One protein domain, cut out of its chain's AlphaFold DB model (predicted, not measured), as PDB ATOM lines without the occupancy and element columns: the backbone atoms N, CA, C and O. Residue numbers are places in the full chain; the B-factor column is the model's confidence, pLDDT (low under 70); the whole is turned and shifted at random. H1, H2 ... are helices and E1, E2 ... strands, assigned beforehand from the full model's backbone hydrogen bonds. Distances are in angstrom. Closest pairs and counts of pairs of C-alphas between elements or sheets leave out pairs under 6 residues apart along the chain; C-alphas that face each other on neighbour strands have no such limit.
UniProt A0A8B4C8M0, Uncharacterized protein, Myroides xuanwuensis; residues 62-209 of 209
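AT A GLANCE: This is residues 62 to 209 of the 209 residues of an uncharacterized protein of Myroides xuanwuensis (UniProt A0A8B4C8M0). A strongly twisted sheet of six strands, curled like part of a barrel, has H1 over one face at its E5 and E6 end and H3 across the other face; H2 packs on H1, and H7 on H3. The long strands E1, E3 and E4 run roughly along the longest axis, with H5 over E1 near one end. Printed are 148 residues with seven named helices and six named strands, in the order H1 H2 H3 H4 H5 E1 H6 E2 E3 E4 E5 E6 H7, of mixed class. The sheet, ordered E2 E1 E3 E4 E5 E6, is mixed. The whole is compact, with a radius of gyration of the C-alphas of 15.9 A and spans of 49 by 33 by 29 A.

HOW THE PARTS SIT: H1, residues 65 to 75, touches H2, residues 79 to 86, about perpendicular at 88 degrees; their closest C-alphas, of Glu 72 and Ala 82, are 6.1 A apart. H3, residues 98 to 106, touches H7, residues 199 to 205, opposite ways at a shallow tilt of 15 degrees, with C-alphas 105 and 199 closest at 5.9 A. E1, residues 128 to 138, H6, residues 141 to 144, and E2, residues 148 to 150, form a strand-helix-strand unit, two parallel strands joined through a helix, with a right-handed crossover; N 138 and O 148 are 3.1 A apart. E3, residues 152 to 161, E4, residues 165 to 174, E5, residues 179 to 184, and E6, residues 189 to 193, form a meander, each strand the antiparallel neighbour of the one before, in three hairpins. Within hydrogen-bond range are N 132 and O 158 of E1 and E3, at 2.9 A; N 155 and O 171 of E3 and E4, at 2.8 A; N 181 and O 172 of E5 and E4, at 2.8 A; and N 182 and O 191 of E5 and E6, at 2.9 A. The sheet and the helices on both its faces make three layers: H1 is on one face, at a height over the sheet of 10.2 A, and H3 is on the other, at a height of 9.2 A. H5, residues 117 to 125, lies over E1; C-alphas 120 and 130 are closest at 5.4 A. H4, residues 112 to 115, and H6 only graze the sheet; H2 and H7 are not on it. Every O i to N i+4 pair is within hydrogen-bond range in H1, H2, H3, H5 and H7; H4 and H6 are too short for one.

IN THESE COORDINATES: H1 begins at C-alpha 65 (28.724, 25.750, 10.849) and measures 15.4 A. E1, E3 and E4 measure 27.5, 28.6 and 26.2 A; E4 bends by 58 degrees at residue 168. H7 ends at C-alpha 205 (45.011, 44.287, 1.142).

THE WHOLE: The C-alphas farthest apart, of Lys 81 and Ala 125, are 49.5 A apart. The printed part has no cut, and the link from H2 to H3 is long. Residue 209 alone is under pLDDT 70.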
ATOM      1  N   GLU A  62      34.524  23.131   9.424       79.44
ATOM      2  CA  GLU A  62      33.734  21.982   9.867       79.44
ATOM      3  C   GLU A  62      33.360  22.087  11.354       79.44
ATOM      4  O   GLU A  62      32.399  21.459  11.791       79.44
ATOM      5  N   GLN A  63      34.097  22.899  12.123       82.62
ATOM      6  CA  GLN A  63      33.836  23.172  13.537       82.62
ATOM      7  C   GLN A  63      32.912  24.387  13.727       82.62
ATOM      8  O   GLN A  63      32.325  24.520  14.794       82.62
ATOM      9  N   GLU A  64      32.734  25.224  12.694       86.50
ATOM     10  CA  GLU A  64      32.013  26.502  12.757       86.50
ATOM     11  C   GLU A  64      30.899  26.599  11.685       86.50
ATOM     12  O   GLU A  64      31.035  27.304  10.673       86.50
ATOM     13  N   PRO A  65      29.760  25.903  11.874       83.69
ATOM     14  CA  PRO A  65      28.724  25.750  10.849       83.69
ATOM     15  C   PRO A  65      28.052  27.066  10.423       83.69
ATOM     16  O   PRO A  65      27.634  27.189   9.267       83.69
ATOM     17  N   ALA A  66      27.960  28.069  11.303       85.38
ATOM     18  CA  ALA A  66      27.400  29.378  10.949       85.38
ATOM     19  C   ALA A  66      28.246  30.110   9.906       85.38
ATOM     20  O   ALA A  66      27.717  30.681   8.946       85.38
ATOM     21  N   ILE A  67      29.567  30.067  10.078       85.62
ATOM     22  CA  ILE A  67      30.512  30.702   9.161       85.62
ATOM     23  C   ILE A  67      30.443  29.989   7.820       85.62
ATOM     24  O   ILE A  67      30.245  30.641   6.796       85.62
ATOM     25  N   LEU A  68      30.469  28.653   7.832       87.62
ATOM     26  CA  LEU A  68      30.327  27.828   6.635       87.62
ATOM     27  C   LEU A  68      29.041  28.160   5.857       87.62
ATOM     28  O   LEU A  68      29.097  28.453   4.662       87.62
ATOM     29  N   LYS A  69      27.894  28.235   6.541       86.94
ATOM     30  CA  LYS A  69      26.605  28.625   5.943       86.94
ATOM     31  C   LYS A  69      26.621  30.049   5.381       86.94
ATOM     32  O   LYS A  69      26.026  30.324   4.335       86.94
ATOM     33  N   SER A  70      27.293  30.980   6.057       85.44
ATOM     34  CA  SER A  70      27.465  32.344   5.553       85.44
ATOM     35  C   SER A  70      28.319  32.363   4.284       85.44
ATOM     36  O   SER A  70      27.968  33.036   3.313       85.44
ATOM     37  N   THR A  71      29.407  31.599   4.256       84.88
ATOM     38  CA  THR A  71      30.298  31.460   3.102       84.88
ATOM     39  C   THR A  71      29.578  30.856   1.896       84.88
ATOM     40  O   THR A  71      29.672  31.412   0.800       84.88
ATOM     41  N   GLU A  72      28.792  29.791   2.090       89.50
ATOM     42  CA  GLU A  72      27.925  29.203   1.055       89.50
ATOM     43  C   GLU A  72      27.015  30.261   0.421       89.50
ATOM     44  O   GLU A  72      26.944  30.393  -0.804       89.50
ATOM     45  N   LYS A  73      26.356  31.071   1.258       88.69
ATOM     46  CA  LYS A  73      25.443  32.128   0.815       88.69
ATOM     47  C   LYS A  73      26.161  33.242   0.049       88.69
ATOM     48  O   LYS A  73      25.632  33.717  -0.957       88.69
ATOM     49  N   ILE A  74      27.331  33.675   0.519       87.44
ATOM     50  CA  ILE A  74      28.100  34.773  -0.084       87.44
ATOM     51  C   ILE A  74      28.649  34.364  -1.452       87.44
ATOM     52  O   ILE A  74      28.477  35.100  -2.425       87.44
ATOM     53  N   PHE A  75      29.254  33.179  -1.549       88.12
ATOM     54  CA  PHE A  75      29.848  32.695  -2.797       88.12
ATOM     55  C   PHE A  75      28.867  31.946  -3.703       88.12
ATOM     56  O   PHE A  75      29.205  31.663  -4.851       88.12
ATOM     57  N   LYS A  76      27.644  31.672  -3.233       93.06
ATOM     58  CA  LYS A  76      26.615  30.896  -3.948       93.06
ATOM     59  C   LYS A  76      27.119  29.502  -4.336       93.06
ATOM     60  O   LYS A  76      26.968  29.064  -5.478       93.06
ATOM     61  N   ILE A  77      27.734  28.821  -3.375       89.94
ATOM     62  CA  ILE A  77      28.308  27.478  -3.522       89.94
ATOM     63  C   ILE A  77      27.698  26.516  -2.502       89.94
ATOM     64  O   ILE A  77      27.120  26.948  -1.508       89.94
ATOM     65  N   ASP A  78      27.830  25.216  -2.759       91.19
ATOM     66  CA  ASP A  78      27.470  24.176  -1.796       91.19
ATOM     67  C   ASP A  78      28.537  24.002  -0.700       91.19
ATOM     68  O   ASP A  78      29.678  24.455  -0.831       91.19
ATOM     69  N   ASN A  79      28.154  23.302   0.370       86.56
ATOM     70  CA  ASN A  79      28.994  23.023   1.531       86.56
ATOM     71  C   ASN A  79      30.326  22.360   1.162       86.56
ATOM     72  O   ASN A  79      31.386  22.802   1.593       86.56
ATOM     73  N   LYS A  80      30.283  21.343   0.292       89.25
ATOM     74  CA  LYS A  80      31.473  20.592  -0.121       89.25
ATOM     75  C   LYS A  80      32.486  21.517  -0.789       89.25
ATOM     76  O   LYS A  80      33.669  21.457  -0.476       89.25
ATOM     77  N   LYS A  81      32.028  22.398  -1.680       88.44
ATOM     78  CA  LYS A  81      32.882  23.408  -2.313       88.44
ATOM     79  C   LYS A  81      33.385  24.443  -1.316       88.44
ATOM     80  O   LYS A  81      34.533  24.853  -1.439       88.44
ATOM     81  N   ALA A  82      32.567  24.862  -0.354       86.12
ATOM     82  CA  ALA A  82      32.994  25.801   0.680       86.12
ATOM     83  C   ALA A  82      34.104  25.207   1.563       86.12
ATOM     84  O   ALA A  82      35.105  25.881   1.795       86.12
ATOM     85  N   VAL A  83      33.987  23.935   1.961       86.56
ATOM     86  CA  VAL A  83      35.053  23.202   2.664       86.56
ATOM     87  C   VAL A  83      36.305  23.109   1.790       86.56
ATOM     88  O   VAL A  83      37.372  23.516   2.237       86.56
ATOM     89  N   THR A  84      36.174  22.713   0.516       87.69
ATOM     90  CA  THR A  84      37.315  22.630  -0.414       87.69
ATOM     91  C   THR A  84      38.027  23.964  -0.617       87.69
ATOM     92  O   THR A  84      39.253  23.996  -0.697       87.69
ATOM     93  N   LEU A  85      37.291  25.079  -0.683       83.56
ATOM     94  CA  LEU A  85      37.905  26.405  -0.758       83.56
ATOM     95  C   LEU A  85      38.776  26.688   0.457       83.56
ATOM     96  O   LEU A  85      39.728  27.444   0.327       83.56
ATOM     97  N   MET A  86      38.452  26.119   1.614       80.50
ATOM     98  CA  MET A  86      39.186  26.349   2.846       80.50
ATOM     99  C   MET A  86      40.354  25.401   3.033       80.50
ATOM    100  O   MET A  86      41.221  25.775   3.800       80.50
ATOM    101  N   ASP A  87      40.412  24.263   2.341       86.50
ATOM    102  CA  ASP A  87      41.483  23.272   2.480       86.50
ATOM    103  C   ASP A  87      42.890  23.859   2.309       86.50
ATOM    104  O   ASP A  87      43.098  24.875   1.642       86.50
ATOM    105  N   GLU A  88      43.885  23.168   2.873       84.56
ATOM    106  CA  GLU A  88      45.280  23.618   2.892       84.56
ATOM    107  C   GLU A  88      45.820  23.950   1.493       84.56
ATOM    108  O   GLU A  88      46.549  24.926   1.324       84.56
ATOM    109  N   SER A  89      45.423  23.179   0.476       83.38
ATOM    110  CA  SER A  89      45.821  23.386  -0.924       83.38
ATOM    111  C   SER A  89      45.311  24.698  -1.525       83.38
ATOM    112  O   SER A  89      45.875  25.175  -2.506       83.38
ATOM    113  N   ASN A  90      44.265  25.283  -0.939       84.00
ATOM    114  CA  ASN A  90      43.638  26.532  -1.362       84.00
ATOM    115  C   ASN A  90      43.805  27.640  -0.315       84.00
ATOM    116  O   ASN A  90      43.107  28.660  -0.397       84.00
ATOM    117  N   LYS A  91      44.657  27.444   0.704       84.94
ATOM    118  CA  LYS A  91      44.833  28.401   1.803       84.94
ATOM    119  C   LYS A  91      45.236  29.773   1.261       84.94
ATOM    120  O   LYS A  91      46.085  29.886   0.385       84.94
ATOM    121  N   ILE A  92      44.607  30.807   1.805       85.50
ATOM    122  CA  ILE A  92      44.999  32.189   1.549       85.50
ATOM    123  C   ILE A  92      46.110  32.550   2.526       85.50
ATOM    124  O   ILE A  92      45.985  32.305   3.729       85.50
ATOM    125  N   SER A  93      47.171  33.153   2.004       87.94
ATOM    126  CA  SER A  93      48.206  33.764   2.827       87.94
ATOM    127  C   SER A  93      47.734  35.135   3.293       87.94
ATOM    128  O   SER A  93      47.088  35.875   2.552       87.94
ATOM    129  N   VAL A  94      48.045  35.480   4.537       92.06
ATOM    130  CA  VAL A  94      47.750  36.802   5.089       92.06
ATOM    131  C   VAL A  94      49.064  37.507   5.372       92.06
ATOM    132  O   VAL A  94      50.020  36.878   5.828       92.06
ATOM    133  N   SER A  95      49.124  38.811   5.123       92.19
ATOM    134  CA  SER A  95      50.294  39.625   5.429       92.19
ATOM    135  C   SER A  95      50.657  39.563   6.916       92.19
ATOM    136  O   SER A  95      49.818  39.325   7.791       92.19
ATOM    137  N   LYS A  96      51.935  39.787   7.230       87.69
ATOM    138  CA  LYS A  96      52.457  39.715   8.603       87.69
ATOM    139  C   LYS A  96      51.789  40.709   9.565       87.69
ATOM    140  O   LYS A  96      51.688  40.433  10.754       87.69
ATOM    141  N   ASP A  97      51.337  41.846   9.052       88.38
ATOM    142  CA  ASP A  97      50.586  42.900   9.746       88.38
ATOM    143  C   ASP A  97      49.057  42.687   9.709       88.38
ATOM    144  O   ASP A  97      48.286  43.522  10.191       88.38
ATOM    145  N   GLY A  98      48.597  41.549   9.178       94.12
ATOM    146  CA  GLY A  98      47.181  41.216   9.052       94.12
ATOM    147  C   GLY A  98      46.421  41.297  10.371       94.12
ATOM    148  O   GLY A  98      45.343  41.889  10.423       94.12
ATOM    149  N   LEU A  99      47.010  40.793  11.462       96.12
ATOM    150  CA  LEU A  99      46.396  40.831  12.790       96.12
ATOM    151  C   LEU A  99      46.064  42.260  13.240       96.12
ATOM    152  O   LEU A  99      44.971  42.507  13.748       96.12
ATOM    153  N   GLU A 100      46.986  43.206  13.053       96.25
ATOM    154  CA  GLU A 100      46.794  44.597  13.476       96.25
ATOM    155  C   GLU A 100      45.641  45.247  12.707       96.25
ATOM    156  O   GLU A 100      44.787  45.913  13.300       96.25
ATOM    157  N   THR A 101      45.557  44.974  11.404       97.50
ATOM    158  CA  THR A 101      44.465  45.453  10.547       97.50
ATOM    159  C   THR A 101      43.118  44.855  10.955       97.50
ATOM    160  O   THR A 101      42.121  45.577  11.049       97.50
ATOM    161  N   VAL A 102      43.073  43.551  11.251       97.81
ATOM    162  CA  VAL A 102      41.846  42.879  11.703       97.81
ATOM    163  C   VAL A 102      41.402  43.408  13.067       97.81
ATOM    164  O   VAL A 102      40.224  43.719  13.238       97.81
ATOM    165  N   LEU A 103      42.317  43.602  14.020       97.12
ATOM    166  CA  LEU A 103      41.995  44.183  15.329       97.12
ATOM    167  C   LEU A 103      41.518  45.637  15.216       97.12
ATOM    168  O   LEU A 103      40.582  46.034  15.914       97.12
ATOM    169  N   ALA A 104      42.118  46.435  14.330       96.94
ATOM    170  CA  ALA A 104      41.644  47.784  14.043       96.94
ATOM    171  C   ALA A 104      40.212  47.766  13.487       96.94
ATOM    172  O   ALA A 104      39.381  48.571  13.907       96.94
ATOM    173  N   ALA A 105      39.892  46.818  12.602       97.81
ATOM    174  CA  ALA A 105      38.545  46.670  12.065       97.81
ATOM    175  C   ALA A 105      37.547  46.167  13.117       97.81
ATOM    176  O   ALA A 105      36.431  46.689  13.185       97.81
ATOM    177  N   LEU A 106      37.953  45.236  13.986       97.44
ATOM    178  CA  LEU A 106      37.138  44.727  15.092       97.44
ATOM    179  C   LEU A 106      36.683  45.864  16.019       97.44
ATOM    180  O   LEU A 106      35.514  45.920  16.396       97.44
ATOM    181  N   LYS A 107      37.555  46.845  16.293       96.69
ATOM    182  CA  LYS A 107      37.229  48.064  17.065       96.69
ATOM    183  C   LYS A 107      36.209  48.993  16.395       96.69
ATOM    184  O   LYS A 107      35.783  49.968  17.007       96.69
ATOM    185  N   THR A 108      35.808  48.723  15.156       97.44
ATOM    186  CA  THR A 108      34.724  49.452  14.472       97.44
ATOM    187  C   THR A 108      33.385  48.710  14.506       97.44
ATOM    188  O   THR A 108      32.387  49.227  14.005       97.44
ATOM    189  N   THR A 109      33.362  47.507  15.085       96.88
ATOM    190  CA  THR A 109      32.159  46.685  15.270       96.88
ATOM    191  C   THR A 109      31.504  46.954  16.631       96.88
ATOM    192  O   THR A 109      31.934  47.845  17.367       96.88
ATOM    193  N   ALA A 110      30.489  46.164  16.997       93.44
ATOM    194  CA  ALA A 110      29.949  46.138  18.359       93.44
ATOM    195  C   ALA A 110      31.020  45.787  19.414       93.44
ATOM    196  O   ALA A 110      30.968  46.290  20.532       93.44
ATOM    197  N   ALA A 111      32.072  45.049  19.033       94.81
ATOM    198  CA  ALA A 111      33.173  44.697  19.926       94.81
ATOM    199  C   ALA A 111      33.939  45.908  20.491       94.81
ATOM    200  O   ALA A 111      34.682  45.773  21.465       94.81
ATOM    201  N   LYS A 112      33.774  47.100  19.896       95.00
ATOM    202  CA  LYS A 112      34.376  48.350  20.379       95.00
ATOM    203  C   LYS A 112      34.044  48.635  21.846       95.00
ATOM    204  O   LYS A 112      34.871  49.223  22.534       95.00
ATOM    205  N   ASP A 113      32.873  48.199  22.310       93.75
ATOM    206  CA  ASP A 113      32.412  48.460  23.670       93.75
ATOM    207  C   ASP A 113      33.232  47.637  24.679       93.75
ATOM    208  O   ASP A 113      33.580  48.148  25.737       93.75
ATOM    209  N   TYR A 114      33.674  46.430  24.306       94.06
ATOM    210  CA  TYR A 114      34.589  45.604  25.109       94.06
ATOM    211  C   TYR A 114      36.062  46.003  24.959       94.06
ATOM    212  O   TYR A 114      36.887  45.707  25.816       94.06
ATOM    213  N   LEU A 115      36.425  46.648  23.848       93.50
ATOM    214  CA  LEU A 115      37.804  47.057  23.547       93.50
ATOM    215  C   LEU A 115      38.101  48.509  23.946       93.50
ATOM    216  O   LEU A 115      39.219  48.989  23.735       93.50
ATOM    217  N   GLY A 116      37.099  49.215  24.465       92.88
ATOM    218  CA  GLY A 116      37.168  50.623  24.820       92.88
ATOM    219  C   GLY A 116      37.835  50.876  26.169       92.88
ATOM    220  O   GLY A 116      37.821  50.043  27.077       92.88
ATOM    221  N   GLU A 117      38.388  52.080  26.323       94.88
ATOM    222  CA  GLU A 117      39.003  52.500  27.585       94.88
ATOM    223  C   GLU A 117      38.015  52.513  28.750       94.88
ATOM    224  O   GLU A 117      38.399  52.185  29.869       94.88
ATOM    225  N   ASP A 118      36.764  52.901  28.505       95.81
ATOM    226  CA  ASP A 118      35.759  53.036  29.560       95.81
ATOM    227  C   ASP A 118      35.388  51.678  30.156       95.81
ATOM    228  O   ASP A 118      35.288  51.548  31.376       95.81
ATOM    229  N   PHE A 119      35.297  50.642  29.320       96.44
ATOM    230  CA  PHE A 119      35.104  49.274  29.789       96.44
ATOM    231  C   PHE A 119      36.315  48.781  30.585       96.44
ATOM    232  O   PHE A 119      36.159  48.283  31.698       96.44
ATOM    233  N   ASN A 120      37.539  49.021  30.099       96.50
ATOM    234  CA  ASN A 120      38.746  48.674  30.851       96.50
ATOM    235  C   ASN A 120      38.830  49.394  32.212       96.50
ATOM    236  O   ASN A 120      39.170  48.774  33.219       96.50
ATOM    237  N   LYS A 121      38.474  50.684  32.270       97.81
ATOM    238  CA  LYS A 121      38.394  51.451  33.525       97.81
ATOM    239  C   LYS A 121      37.348  50.864  34.471       97.81
ATOM    240  O   LYS A 121      37.620  50.760  35.662       97.81
ATOM    241  N   ALA A 122      36.186  50.459  33.956       97.31
ATOM    242  CA  ALA A 122      35.136  49.837  34.757       97.31
ATOM    243  C   ALA A 122      35.588  48.492  35.351       97.31
ATOM    244  O   ALA A 122      35.393  48.255  36.540       97.31
ATOM    245  N   VAL A 123      36.262  47.648  34.563       97.25
ATOM    246  CA  VAL A 123      36.834  46.376  35.039       97.25
ATOM    247  C   VAL A 123      37.847  46.618  36.160       97.25
ATOM    248  O   VAL A 123      37.769  45.973  37.203       97.25
ATOM    249  N   ILE A 124      38.748  47.592  35.997       97.56
ATOM    250  CA  ILE A 124      39.730  47.950  37.034       97.56
ATOM    251  C   ILE A 124      39.043  48.495  38.293       97.56
ATOM    252  O   ILE A 124      39.379  48.095  39.406       97.56
ATOM    253  N   ALA A 125      38.045  49.370  38.137       97.50
ATOM    254  CA  ALA A 125      37.276  49.909  39.258       97.50
ATOM    255  C   ALA A 125      36.537  48.814  40.051       97.50
ATOM    256  O   ALA A 125      36.344  48.956  41.257       97.50
ATOM    257  N   ASN A 126      36.184  47.707  39.395       96.19
ATOM    258  CA  ASN A 126      35.542  46.541  40.001       96.19
ATOM    259  C   ASN A 126      36.537  45.505  40.565       96.19
ATOM    260  O   ASN A 126      36.147  44.375  40.860       96.19
ATOM    261  N   GLY A 127      37.814  45.867  40.732       96.06
ATOM    262  CA  GLY A 127      38.846  44.987  41.296       96.06
ATOM    263  C   GLY A 127      39.512  44.060  40.277       96.06
ATOM    264  O   GLY A 127      40.224  43.135  40.662       96.06
ATOM    265  N   GLY A 128      39.285  44.283  38.983       96.69
ATOM    266  CA  GLY A 128      40.022  43.622  37.914       96.69
ATOM    267  C   GLY A 128      41.403  44.240  37.681       96.69
ATOM    268  O   GLY A 128      41.714  45.355  38.087       96.69
ATOM    269  N   THR A 129      42.237  43.510  36.955       96.12
ATOM    270  CA  THR A 129      43.552  43.953  36.457       96.12
ATOM    271  C   THR A 129      43.474  44.568  35.054       96.12
ATOM    272  O   THR A 129      44.439  45.179  34.596       96.12
ATOM    273  N   GLY A 130      42.329  44.419  34.378       96.06
ATOM    274  CA  GLY A 130      42.032  45.021  33.080       96.06
ATOM    275  C   GLY A 130      41.407  44.041  32.090       96.06
ATOM    276  O   GLY A 130      40.998  42.933  32.446       96.06
ATOM    277  N   VAL A 131      41.344  44.472  30.834       96.50
ATOM    278  CA  VAL A 131      40.785  43.711  29.712       96.50
ATOM    279  C   VAL A 131      41.905  43.145  28.846       96.50
ATOM    280  O   VAL A 131      42.873  43.835  28.521       96.50
ATOM    281  N   VAL A 132      41.771  41.881  28.451       94.12
ATOM    282  CA  VAL A 132      42.759  41.159  27.642       94.12
ATOM    283  C   VAL A 132      42.097  40.615  26.385       94.12
ATOM    284  O   VAL A 132      41.029  40.015  26.452       94.12
ATOM    285  N   VAL A 133      42.764  40.763  25.241       95.44
ATOM    286  CA  VAL A 133      42.387  40.090  23.992       95.44
ATOM    287  C   VAL A 133      43.350  38.938  23.752       95.44
ATOM    288  O   VAL A 133      44.569  39.122  23.764       95.44
ATOM    289  N   ARG A 134      42.806  37.747  23.519       95.06
ATOM    290  CA  ARG A 134      43.551  36.564  23.088       95.06
ATOM    291  C   ARG A 134      43.236  36.268  21.634       95.06
ATOM    292  O   ARG A 134      42.083  36.359  21.229       95.06
ATOM    293  N   VAL A 135      44.259  35.878  20.881       95.88
ATOM    294  CA  VAL A 135      44.112  35.312  19.538       95.88
ATOM    295  C   VAL A 135      44.154  33.791  19.675       95.88
ATOM    296  O   VAL A 135      45.178  33.232  20.064       95.88
ATOM    297  N   ASP A 136      43.029  33.127  19.428       94.00
ATOM    298  CA  ASP A 136      42.896  31.672  19.586       94.00
ATOM    299  C   ASP A 136      43.181  30.915  18.288       94.00
ATOM    300  O   ASP A 136      43.745  29.816  18.316       94.00
ATOM    301  N   VAL A 137      42.817  31.530  17.160       94.56
ATOM    302  CA  VAL A 137      43.067  31.048  15.799       94.56
ATOM    303  C   VAL A 137      43.629  32.204  14.979       94.56
ATOM    304  O   VAL A 137      43.137  33.329  15.077       94.56
ATOM    305  N   SER A 138      44.643  31.930  14.158       94.38
ATOM    306  CA  SER A 138      45.129  32.866  13.144       94.38
ATOM    307  C   SER A 138      45.699  32.121  11.925       94.38
ATOM    308  O   SER A 138      46.334  31.077  12.099       94.38
ATOM    309  N   PRO A 139      45.570  32.658  10.698       92.38
ATOM    310  CA  PRO A 139      46.333  32.200   9.530       92.38
ATOM    311  C   PRO A 139      47.859  32.276   9.710       92.38
ATOM    312  O   PRO A 139      48.590  31.435   9.178       92.38
ATOM    313  N   ASN A 140      48.324  33.224  10.531       91.44
ATOM    314  CA  ASN A 140      49.722  33.526  10.844       91.44
ATOM    315  C   ASN A 140      50.083  33.160  12.296       91.44
ATOM    316  O   ASN A 140      50.707  33.942  13.017       91.44
ATOM    317  N   ALA A 141      49.693  31.958  12.735       91.06
ATOM    318  CA  ALA A 141      49.683  31.570  14.146       91.06
ATOM    319  C   ALA A 141      50.972  31.871  14.928       91.06
ATOM    320  O   ALA A 141      50.897  32.465  16.004       91.06
ATOM    321  N   LYS A 142      52.153  31.534  14.392       87.38
ATOM    322  CA  LYS A 142      53.439  31.823  15.048       87.38
ATOM    323  C   LYS A 142      53.707  33.319  15.228       87.38
ATOM    324  O   LYS A 142      54.170  33.723  16.294       87.38
ATOM    325  N   ASN A 143      53.426  34.136  14.211       90.00
ATOM    326  CA  ASN A 143      53.651  35.588  14.267       90.00
ATOM    327  C   ASN A 143      52.669  36.267  15.230       90.00
ATOM    328  O   ASN A 143      53.055  37.158  15.991       90.00
ATOM    329  N   ASP A 144      51.435  35.770  15.238       92.69
ATOM    330  CA  ASP A 144      50.320  36.326  16.001       92.69
ATOM    331  C   ASP A 144      50.235  35.769  17.429       92.69
ATOM    332  O   ASP A 144      49.459  36.255  18.248       92.69
ATOM    333  N   GLY A 145      51.048  34.758  17.754       89.81
ATOM    334  CA  GLY A 145      51.039  34.093  19.056       89.81
ATOM    335  C   GLY A 145      49.761  33.295  19.331       89.81
ATOM    336  O   GLY A 145      49.384  33.154  20.496       89.81
ATOM    337  N   SER A 146      49.111  32.802  18.275       91.25
ATOM    338  CA  SER A 146      47.891  31.994  18.334       91.25
ATOM    339  C   SER A 146      48.190  30.532  18.667       91.25
ATOM    340  O   SER A 146      49.221  29.989  18.271       91.25
ATOM    341  N   ASN A 147      47.250  29.869  19.345       85.19
ATOM    342  CA  ASN A 147      47.345  28.439  19.656       85.19
ATOM    343  C   ASN A 147      47.059  27.549  18.438       85.19
ATOM    344  O   ASN A 147      47.534  26.415  18.379       85.19
ATOM    345  N   LYS A 148      46.246  28.034  17.494       91.69
ATOM    346  CA  LYS A 148      45.854  27.294  16.291       91.69
ATOM    347  C   LYS A 148      46.173  28.088  15.035       91.69
ATOM    348  O   LYS A 148      45.964  29.307  14.985       91.69
ATOM    349  N   ARG A 149      46.625  27.365  14.007       92.12
ATOM    350  CA  ARG A 149      46.756  27.867  12.642       92.12
ATOM    351  C   ARG A 149      45.540  27.455  11.823       92.12
ATOM    352  O   ARG A 149      45.257  26.266  11.726       92.12
ATOM    353  N   GLY A 150      44.837  28.423  11.243       90.94
ATOM    354  CA  GLY A 150      43.591  28.155  10.525       90.94
ATOM    355  C   GLY A 150      43.225  29.221   9.501       90.94
ATOM    356  O   GLY A 150      44.011  30.096   9.166       90.94
ATOM    357  N   ASN A 151      42.013  29.113   8.978       87.69
ATOM    358  CA  ASN A 151      41.494  29.882   7.845       87.69
ATOM    359  C   ASN A 151      40.782  31.194   8.229       87.69
ATOM    360  O   ASN A 151      40.386  31.961   7.353       87.69
ATOM    361  N   TYR A 152      40.654  31.473   9.523       93.62
ATOM    362  CA  TYR A 152      40.072  32.698  10.059       93.62
ATOM    363  C   TYR A 152      40.865  33.182  11.270       93.62
ATOM    364  O   TYR A 152      41.676  32.446  11.835       93.62
ATOM    365  N   TYR A 153      40.614  34.420  11.683       95.75
ATOM    366  CA  TYR A 153      41.049  34.899  12.989       95.75
ATOM    367  C   TYR A 153      39.954  34.669  14.020       95.75
ATOM    368  O   TYR A 153      38.801  35.001  13.752       95.75
ATOM    369  N   GLN A 154      40.307  34.162  15.197       96.38
ATOM    370  CA  GLN A 154      39.400  34.086  16.342       96.38
ATOM    371  C   GLN A 154      39.980  34.840  17.523       96.38
ATOM    372  O   GLN A 154      41.141  34.641  17.890       96.38
ATOM    373  N   PHE A 155      39.142  35.676  18.122       95.50
ATOM    374  CA  PHE A 155      39.480  36.516  19.254       95.50
ATOM    375  C   PHE A 155      38.582  36.179  20.429       95.50
ATOM    376  O   PHE A 155      37.363  36.150  20.274       95.50
ATOM    377  N   THR A 156      39.172  36.035  21.608       96.25
ATOM    378  CA  THR A 156      38.416  35.995  22.859       96.25
ATOM    379  C   THR A 156      38.825  37.172  23.728       96.25
ATOM    380  O   THR A 156      40.014  37.400  23.966       96.25
ATOM    381  N   ILE A 157      37.837  37.946  24.173       96.62
ATOM    382  CA  ILE A 157      38.027  39.084  25.070       96.62
ATOM    383  C   ILE A 157      37.700  38.636  26.488       96.62
ATOM    384  O   ILE A 157      36.648  38.039  26.730       96.62
ATOM    385  N   TYR A 158      38.598  38.948  27.417       96.38
ATOM    386  CA  TYR A 158      38.464  38.614  28.824       96.38
ATOM    387  C   TYR A 158      38.515  39.850  29.710       96.38
ATOM    388  O   TYR A 158      39.371  40.716  29.524       96.38
ATOM    389  N   GLU A 159      37.685  39.863  30.743       97.12
ATOM    390  CA  GLU A 159      37.996  40.577  31.975       97.12
ATOM    391  C   GLU A 159      38.955  39.719  32.799       97.12
ATOM    392  O   GLU A 159      38.714  38.527  33.022       97.12
ATOM    393  N   ASN A 160      40.051  40.314  33.253       94.75
ATOM    394  CA  ASN A 160      41.068  39.610  34.013       94.75
ATOM    395  C   ASN A 160      41.054  40.092  35.463       94.75
ATOM    396  O   ASN A 160      41.392  41.246  35.723       94.75
ATOM    397  N   TYR A 161      40.712  39.222  36.405       96.00
ATOM    398  CA  TYR A 161      40.790  39.459  37.847       96.00
ATOM    399  C   TYR A 161      41.913  38.602  38.444       96.00
ATOM    400  O   TYR A 161      42.407  37.680  37.798       96.00
ATOM    401  N   GLU A 162      42.336  38.899  39.673       93.81
ATOM    402  CA  GLU A 162      43.379  38.103  40.337       93.81
ATOM    403  C   GLU A 162      42.940  36.652  40.593       93.81
ATOM    404  O   GLU A 162      43.754  35.734  40.521       93.81
ATOM    405  N   ASP A 163      41.651  36.440  40.865       94.88
ATOM    406  CA  ASP A 163      41.059  35.153  41.236       94.88
ATOM    407  C   ASP A 163      40.344  34.439  40.078       94.88
ATOM    408  O   ASP A 163      40.060  33.243  40.171       94.88
ATOM    409  N   ARG A 164      40.024  35.150  38.988       92.69
ATOM    410  CA  ARG A 164      39.250  34.607  37.864       92.69
ATOM    411  C   ARG A 164      39.497  35.335  36.548       92.69
ATOM    412  O   ARG A 164      39.844  36.511  36.509       92.69
ATOM    413  N   ILE A 165      39.208  34.642  35.454       93.81
ATOM    414  CA  ILE A 165      39.186  35.198  34.100       93.81
ATOM    415  C   ILE A 165      37.775  34.991  33.554       93.81
ATOM    416  O   ILE A 165      37.265  33.871  33.596       93.81
ATOM    417  N   VAL A 166      37.142  36.057  33.063       95.19
ATOM    418  CA  VAL A 166      35.758  36.023  32.572       95.19
ATOM    419  C   VAL A 166      35.741  36.371  31.093       95.19
ATOM    420  O   VAL A 166      36.198  37.442  30.712       95.19
ATOM    421  N   THR A 167      35.215  35.478  30.255       95.31
ATOM    422  CA  THR A 167      34.993  35.766  28.832       95.31
ATOM    423  C   THR A 167      33.824  36.728  28.673       95.31
ATOM    424  O   THR A 167      32.738  36.452  29.180       95.31
ATOM    425  N   VAL A 168      34.028  37.814  27.931       95.06
ATOM    426  CA  VAL A 168      32.981  38.815  27.647       95.06
ATOM    427  C   VAL A 168      32.615  38.923  26.177       95.06
ATOM    428  O   VAL A 168      31.587  39.499  25.848       95.06
ATOM    429  N   GLY A 169      33.420  38.338  25.295       95.75
ATOM    430  CA  GLY A 169      33.078  38.235  23.886       95.75
ATOM    431  C   GLY A 169      33.999  37.274  23.153       95.75
ATOM    432  O   GLY A 169      35.181  37.140  23.484       95.75
ATOM    433  N   THR A 170      33.456  36.596  22.149       96.19
ATOM    434  CA  THR A 170      34.221  35.760  21.223       96.19
ATOM    435  C   THR A 170      33.853  36.157  19.808       96.19
ATOM    436  O   THR A 170      32.681  36.158  19.447       96.19
ATOM    437  N   PHE A 171      34.858  36.494  19.011       96.81
ATOM    438  CA  PHE A 171      34.680  37.051  17.680       96.81
ATOM    439  C   PHE A 171      35.461  36.246  16.661       96.81
ATOM    440  O   PHE A 171      36.581  35.815  16.940       96.81
ATOM    441  N   ILE A 172      34.902  36.100  15.466       96.69
ATOM    442  CA  ILE A 172      35.608  35.526  14.323       96.69
ATOM    443  C   ILE A 172      35.662  36.547  13.192       96.69
ATOM    444  O   ILE A 172      34.681  37.231  12.915       96.69
ATOM    445  N   PHE A 173      36.815  36.640  12.535       96.88
ATOM    446  CA  PHE A 173      36.960  37.291  11.241       96.88
ATOM    447  C   PHE A 173      37.311  36.259  10.175       96.88
ATOM    448  O   PHE A 173      38.417  35.709  10.164       96.88
ATOM    449  N   ASP A 174      36.369  36.027   9.266       94.56
ATOM    450  CA  ASP A 174      36.585  35.219   8.074       94.56
ATOM    451  C   ASP A 174      37.333  36.045   7.019       94.56
ATOM    452  O   ASP A 174      36.800  36.998   6.446       94.56
ATOM    453  N   VAL A 175      38.565  35.625   6.732       92.44
ATOM    454  CA  VAL A 175      39.476  36.258   5.772       92.44
ATOM    455  C   VAL A 175      38.953  36.171   4.334       92.44
ATOM    456  O   VAL A 175      39.208  37.061   3.529       92.44
ATOM    457  N   ARG A 176      38.196  35.128   3.980       89.81
ATOM    458  CA  ARG A 176      37.709  34.932   2.605       89.81
ATOM    459  C   ARG A 176      36.521  35.806   2.288       89.81
ATOM    460  O   ARG A 176      36.429  36.366   1.198       89.81
ATOM    461  N   THR A 177      35.578  35.874   3.219       92.06
ATOM    462  CA  THR A 177      34.363  36.674   3.041       92.06
ATOM    463  C   THR A 177      34.519  38.097   3.564       92.06
ATOM    464  O   THR A 177      33.620  38.914   3.360       92.06
ATOM    465  N   LEU A 178      35.645  38.404   4.219       94.50
ATOM    466  CA  LEU A 178      35.914  39.668   4.902       94.50
ATOM    467  C   LEU A 178      34.768  40.045   5.846       94.50
ATOM    468  O   LEU A 178      34.298  41.185   5.836       94.50
ATOM    469  N   SER A 179      34.279  39.067   6.610       95.31
ATOM    470  CA  SER A 179      33.110  39.203   7.483       95.31
ATOM    471  C   SER A 179      33.481  38.939   8.935       95.31
ATOM    472  O   SER A 179      34.270  38.041   9.229       95.31
ATOM    473  N   PHE A 180      32.903  39.732   9.838       96.81
ATOM    474  CA  PHE A 180      33.016  39.519  11.275       96.81
ATOM    475  C   PHE A 180      31.786  38.798  11.809       96.81
ATOM    476  O   PHE A 180      30.677  39.001  11.311       96.81
ATOM    477  N   TYR A 181      31.994  38.029  12.866       95.88
ATOM    478  CA  TYR A 181      30.962  37.334  13.612       95.88
ATOM    479  C   TYR A 181      31.228  37.454  15.109       95.88
ATOM    480  O   TYR A 181      32.382  37.554  15.525       95.88
ATOM    481  N   GLU A 182      30.170  37.407  15.901       95.44
ATOM    482  CA  GLU A 182      30.205  37.306  17.359       95.44
ATOM    483  C   GLU A 182      29.489  36.034  17.794       95.44
ATOM    484  O   GLU A 182      28.477  35.671  17.201       95.44
ATOM    485  N   MET A 183      30.027  35.348  18.797       94.19
ATOM    486  CA  MET A 183      29.365  34.202  19.406       94.19
ATOM    487  C   MET A 183      28.177  34.690  20.235       94.19
ATOM    488  O   MET A 183      28.359  35.340  21.266       94.19
ATOM    489  N   ASP A 184      26.972  34.319  19.823       92.12
ATOM    490  CA  ASP A 184      25.801  34.336  20.682       92.12
ATOM    491  C   ASP A 184      25.872  33.121  21.611       92.12
ATOM    492  O   ASP A 184      25.632  31.981  21.216       92.12
ATOM    493  N   ILE A 185      26.236  33.367  22.867       86.94
ATOM    494  CA  ILE A 185      26.382  32.311  23.876       86.94
ATOM    495  C   ILE A 185      25.054  31.641  24.251       86.94
ATOM    496  O   ILE A 185      25.077  30.554  24.827       86.94
ATOM    497  N   VAL A 186      23.915  32.285  23.978       90.12
ATOM    498  CA  VAL A 186      22.587  31.753  24.304       90.12
ATOM    499  C   VAL A 186      22.168  30.752  23.239       90.12
ATOM    500  O   VAL A 186      21.764  29.639  23.568       90.12
ATOM    501  N   GLU A 187      22.320  31.134  21.973       88.81
ATOM    502  CA  GLU A 187      21.983  30.284  20.827       88.81
ATOM    503  C   GLU A 187      23.123  29.327  20.438       88.81
ATOM    504  O   GLU A 187      22.927  28.437  19.609       88.81
ATOM    505  N   ALA A 188      24.303  29.481  21.055       86.44
ATOM    506  CA  ALA A 188      25.538  28.772  20.718       86.44
ATOM    507  C   ALA A 188      25.858  28.850  19.213       86.44
ATOM    508  O   ALA A 188      26.253  27.858  18.594       86.44
ATOM    509  N   ASP A 189      25.657  30.035  18.631       87.75
ATOM    510  CA  ASP A 189      25.796  30.289  17.198       87.75
ATOM    511  C   ASP A 189      26.511  31.619  16.925       87.75
ATOM    512  O   ASP A 189      26.566  32.504  17.775       87.75
ATOM    513  N   TYR A 190      27.055  31.781  15.721       91.38
ATOM    514  CA  TYR A 190      27.772  32.991  15.325       91.38
ATOM    515  C   TYR A 190      26.880  33.961  14.544       91.38
ATOM    516  O   TYR A 190      26.427  33.677  13.431       91.38
ATOM    517  N   VAL A 191      26.699  35.166  15.087       92.06
ATOM    518  CA  VAL A 191      25.908  36.236  14.470       92.06
ATOM    519  C   VAL A 191      26.797  37.214  13.689       92.06
ATOM    520  O   VAL A 191      27.830  37.645  14.200       92.06
ATOM    521  N   PRO A 192      26.438  37.605  12.449       94.31
ATOM    522  CA  PRO A 192      27.251  38.535  11.666       94.31
ATOM    523  C   PRO A 192      27.326  39.939  12.276       94.31
ATOM    524  O   PRO A 192      26.306  40.543  12.612       94.31
ATOM    525  N   LEU A 193      28.527  40.512  12.286       95.00
ATOM    526  CA  LEU A 193      28.793  41.882  12.706       95.00
ATOM    527  C   LEU A 193      29.135  42.789  11.526       95.00
ATOM    528  O   LEU A 193      29.853  42.428  10.590       95.00
ATOM    529  N   LYS A 194      28.661  44.033  11.610       95.94
ATOM    530  CA  LYS A 194      29.066  45.102  10.695       95.94
ATOM    531  C   LYS A 194      30.322  45.788  11.223       95.94
ATOM    532  O   LYS A 194      30.420  46.061  12.414       95.94
ATOM    533  N   TYR A 195      31.225  46.129  10.313       96.94
ATOM    534  CA  TYR A 195      32.394  46.972  10.555       96.94
ATOM    535  C   TYR A 195      32.344  48.210   9.649       96.94
ATOM    536  O   TYR A 195      31.552  48.280   8.702       96.94
ATOM    537  N   ALA A 196      33.179  49.208   9.937       96.94
ATOM    538  CA  ALA A 196      33.228  50.438   9.156       96.94
ATOM    539  C   ALA A 196      33.670  50.175   7.708       96.94
ATOM    540  O   ALA A 196      34.692  49.537   7.457       96.94
ATOM    541  N   VAL A 197      32.946  50.744   6.737       96.25
ATOM    542  CA  VAL A 197      33.228  50.574   5.297       96.25
ATOM    543  C   VAL A 197      34.658  50.991   4.932       96.25
ATOM    544  O   VAL A 197      35.264  50.379   4.053       96.25
ATOM    545  N   SER A 198      35.222  51.979   5.633       96.56
ATOM    546  CA  SER A 198      36.607  52.433   5.458       96.56
ATOM    547  C   SER A 198      37.647  51.327   5.667       96.56
ATOM    548  O   SER A 198      38.702  51.379   5.044       96.56
ATOM    549  N   MET A 199      37.346  50.304   6.474       97.31
ATOM    550  CA  MET A 199      38.265  49.191   6.742       97.31
ATOM    551  C   MET A 199      38.279  48.141   5.631       97.31
ATOM    552  O   MET A 199      39.210  47.346   5.557       97.31
ATOM    553  N   LYS A 200      37.273  48.126   4.743       95.44
ATOM    554  CA  LYS A 200      37.120  47.074   3.726       95.44
ATOM    555  C   LYS A 200      38.332  46.971   2.802       95.44
ATOM    556  O   LYS A 200      38.737  45.868   2.459       95.44
ATOM    557  N   LYS A 201      38.896  48.114   2.397       96.12
ATOM    558  CA  LYS A 201      40.075  48.147   1.524       96.12
ATOM    559  C   LYS A 201      41.291  47.547   2.232       96.12
ATOM    560  O   LYS A 201      41.883  46.621   1.699       96.12
ATOM    561  N   SER A 202      41.588  48.002   3.446       96.31
ATOM    562  CA  SER A 202      42.717  47.494   4.231       96.31
ATOM    563  C   SER A 202      42.582  46.000   4.539       96.31
ATOM    564  O   SER A 202      43.543  45.259   4.387       96.31
ATOM    565  N   LEU A 203      41.379  45.521   4.879       96.31
ATOM    566  CA  LEU A 203      41.126  44.090   5.092       96.31
ATOM    567  C   LEU A 203      41.292  43.246   3.820       96.31
ATOM    568  O   LEU A 203      41.621  42.070   3.911       96.31
ATOM    569  N   ALA A 204      41.057  43.813   2.637       95.00
ATOM    570  CA  ALA A 204      41.331  43.117   1.384       95.00
ATOM    571  C   ALA A 204      42.833  43.109   1.050       95.00
ATOM    572  O   ALA A 204      43.316  42.148   0.468       95.00
ATOM    573  N   GLU A 205      43.573  44.156   1.422       95.12
ATOM    574  CA  GLU A 205      45.011  44.287   1.142       95.12
ATOM    575  C   GLU A 205      45.884  43.346   1.984       95.12
ATOM    576  O   GLU A 205      46.978  42.993   1.550       95.12
ATOM    577  N   ILE A 206      45.402  42.890   3.147       94.31
ATOM    578  CA  ILE A 206      46.121  41.885   3.948       94.31
ATOM    579  C   ILE A 206      46.049  40.483   3.334       94.31
ATOM    580  O   ILE A 206      46.836  39.619   3.708       94.31
ATOM    581  N   VAL A 207      45.120  40.233   2.408       92.38
ATOM    582  CA  VAL A 207      44.980  38.950   1.713       92.38
ATOM    583  C   VAL A 207      45.974  38.889   0.556       92.38
ATOM    584  O   VAL A 207      45.879  39.651  -0.404       92.38
ATOM    585  N   GLN A 208      46.932  37.968   0.648       85.31
ATOM    586  CA  GLN A 208      47.966  37.745  -0.357       85.31
ATOM    587  C   GLN A 208      47.562  36.574  -1.262       85.31
ATOM    588  O   GLN A 208      47.211  35.497  -0.771       85.31
ATOM    589  N   ASN A 209      47.598  36.813  -2.576       60.75
ATOM    590  CA  ASN A 209      47.335  35.812  -3.615       60.75
ATOM    591  C   ASN A 209      48.603  35.054  -4.002       60.75
ATOM    592  O   ASN A 209      49.655  35.722  -4.134       60.75
TER     593      ASN A 209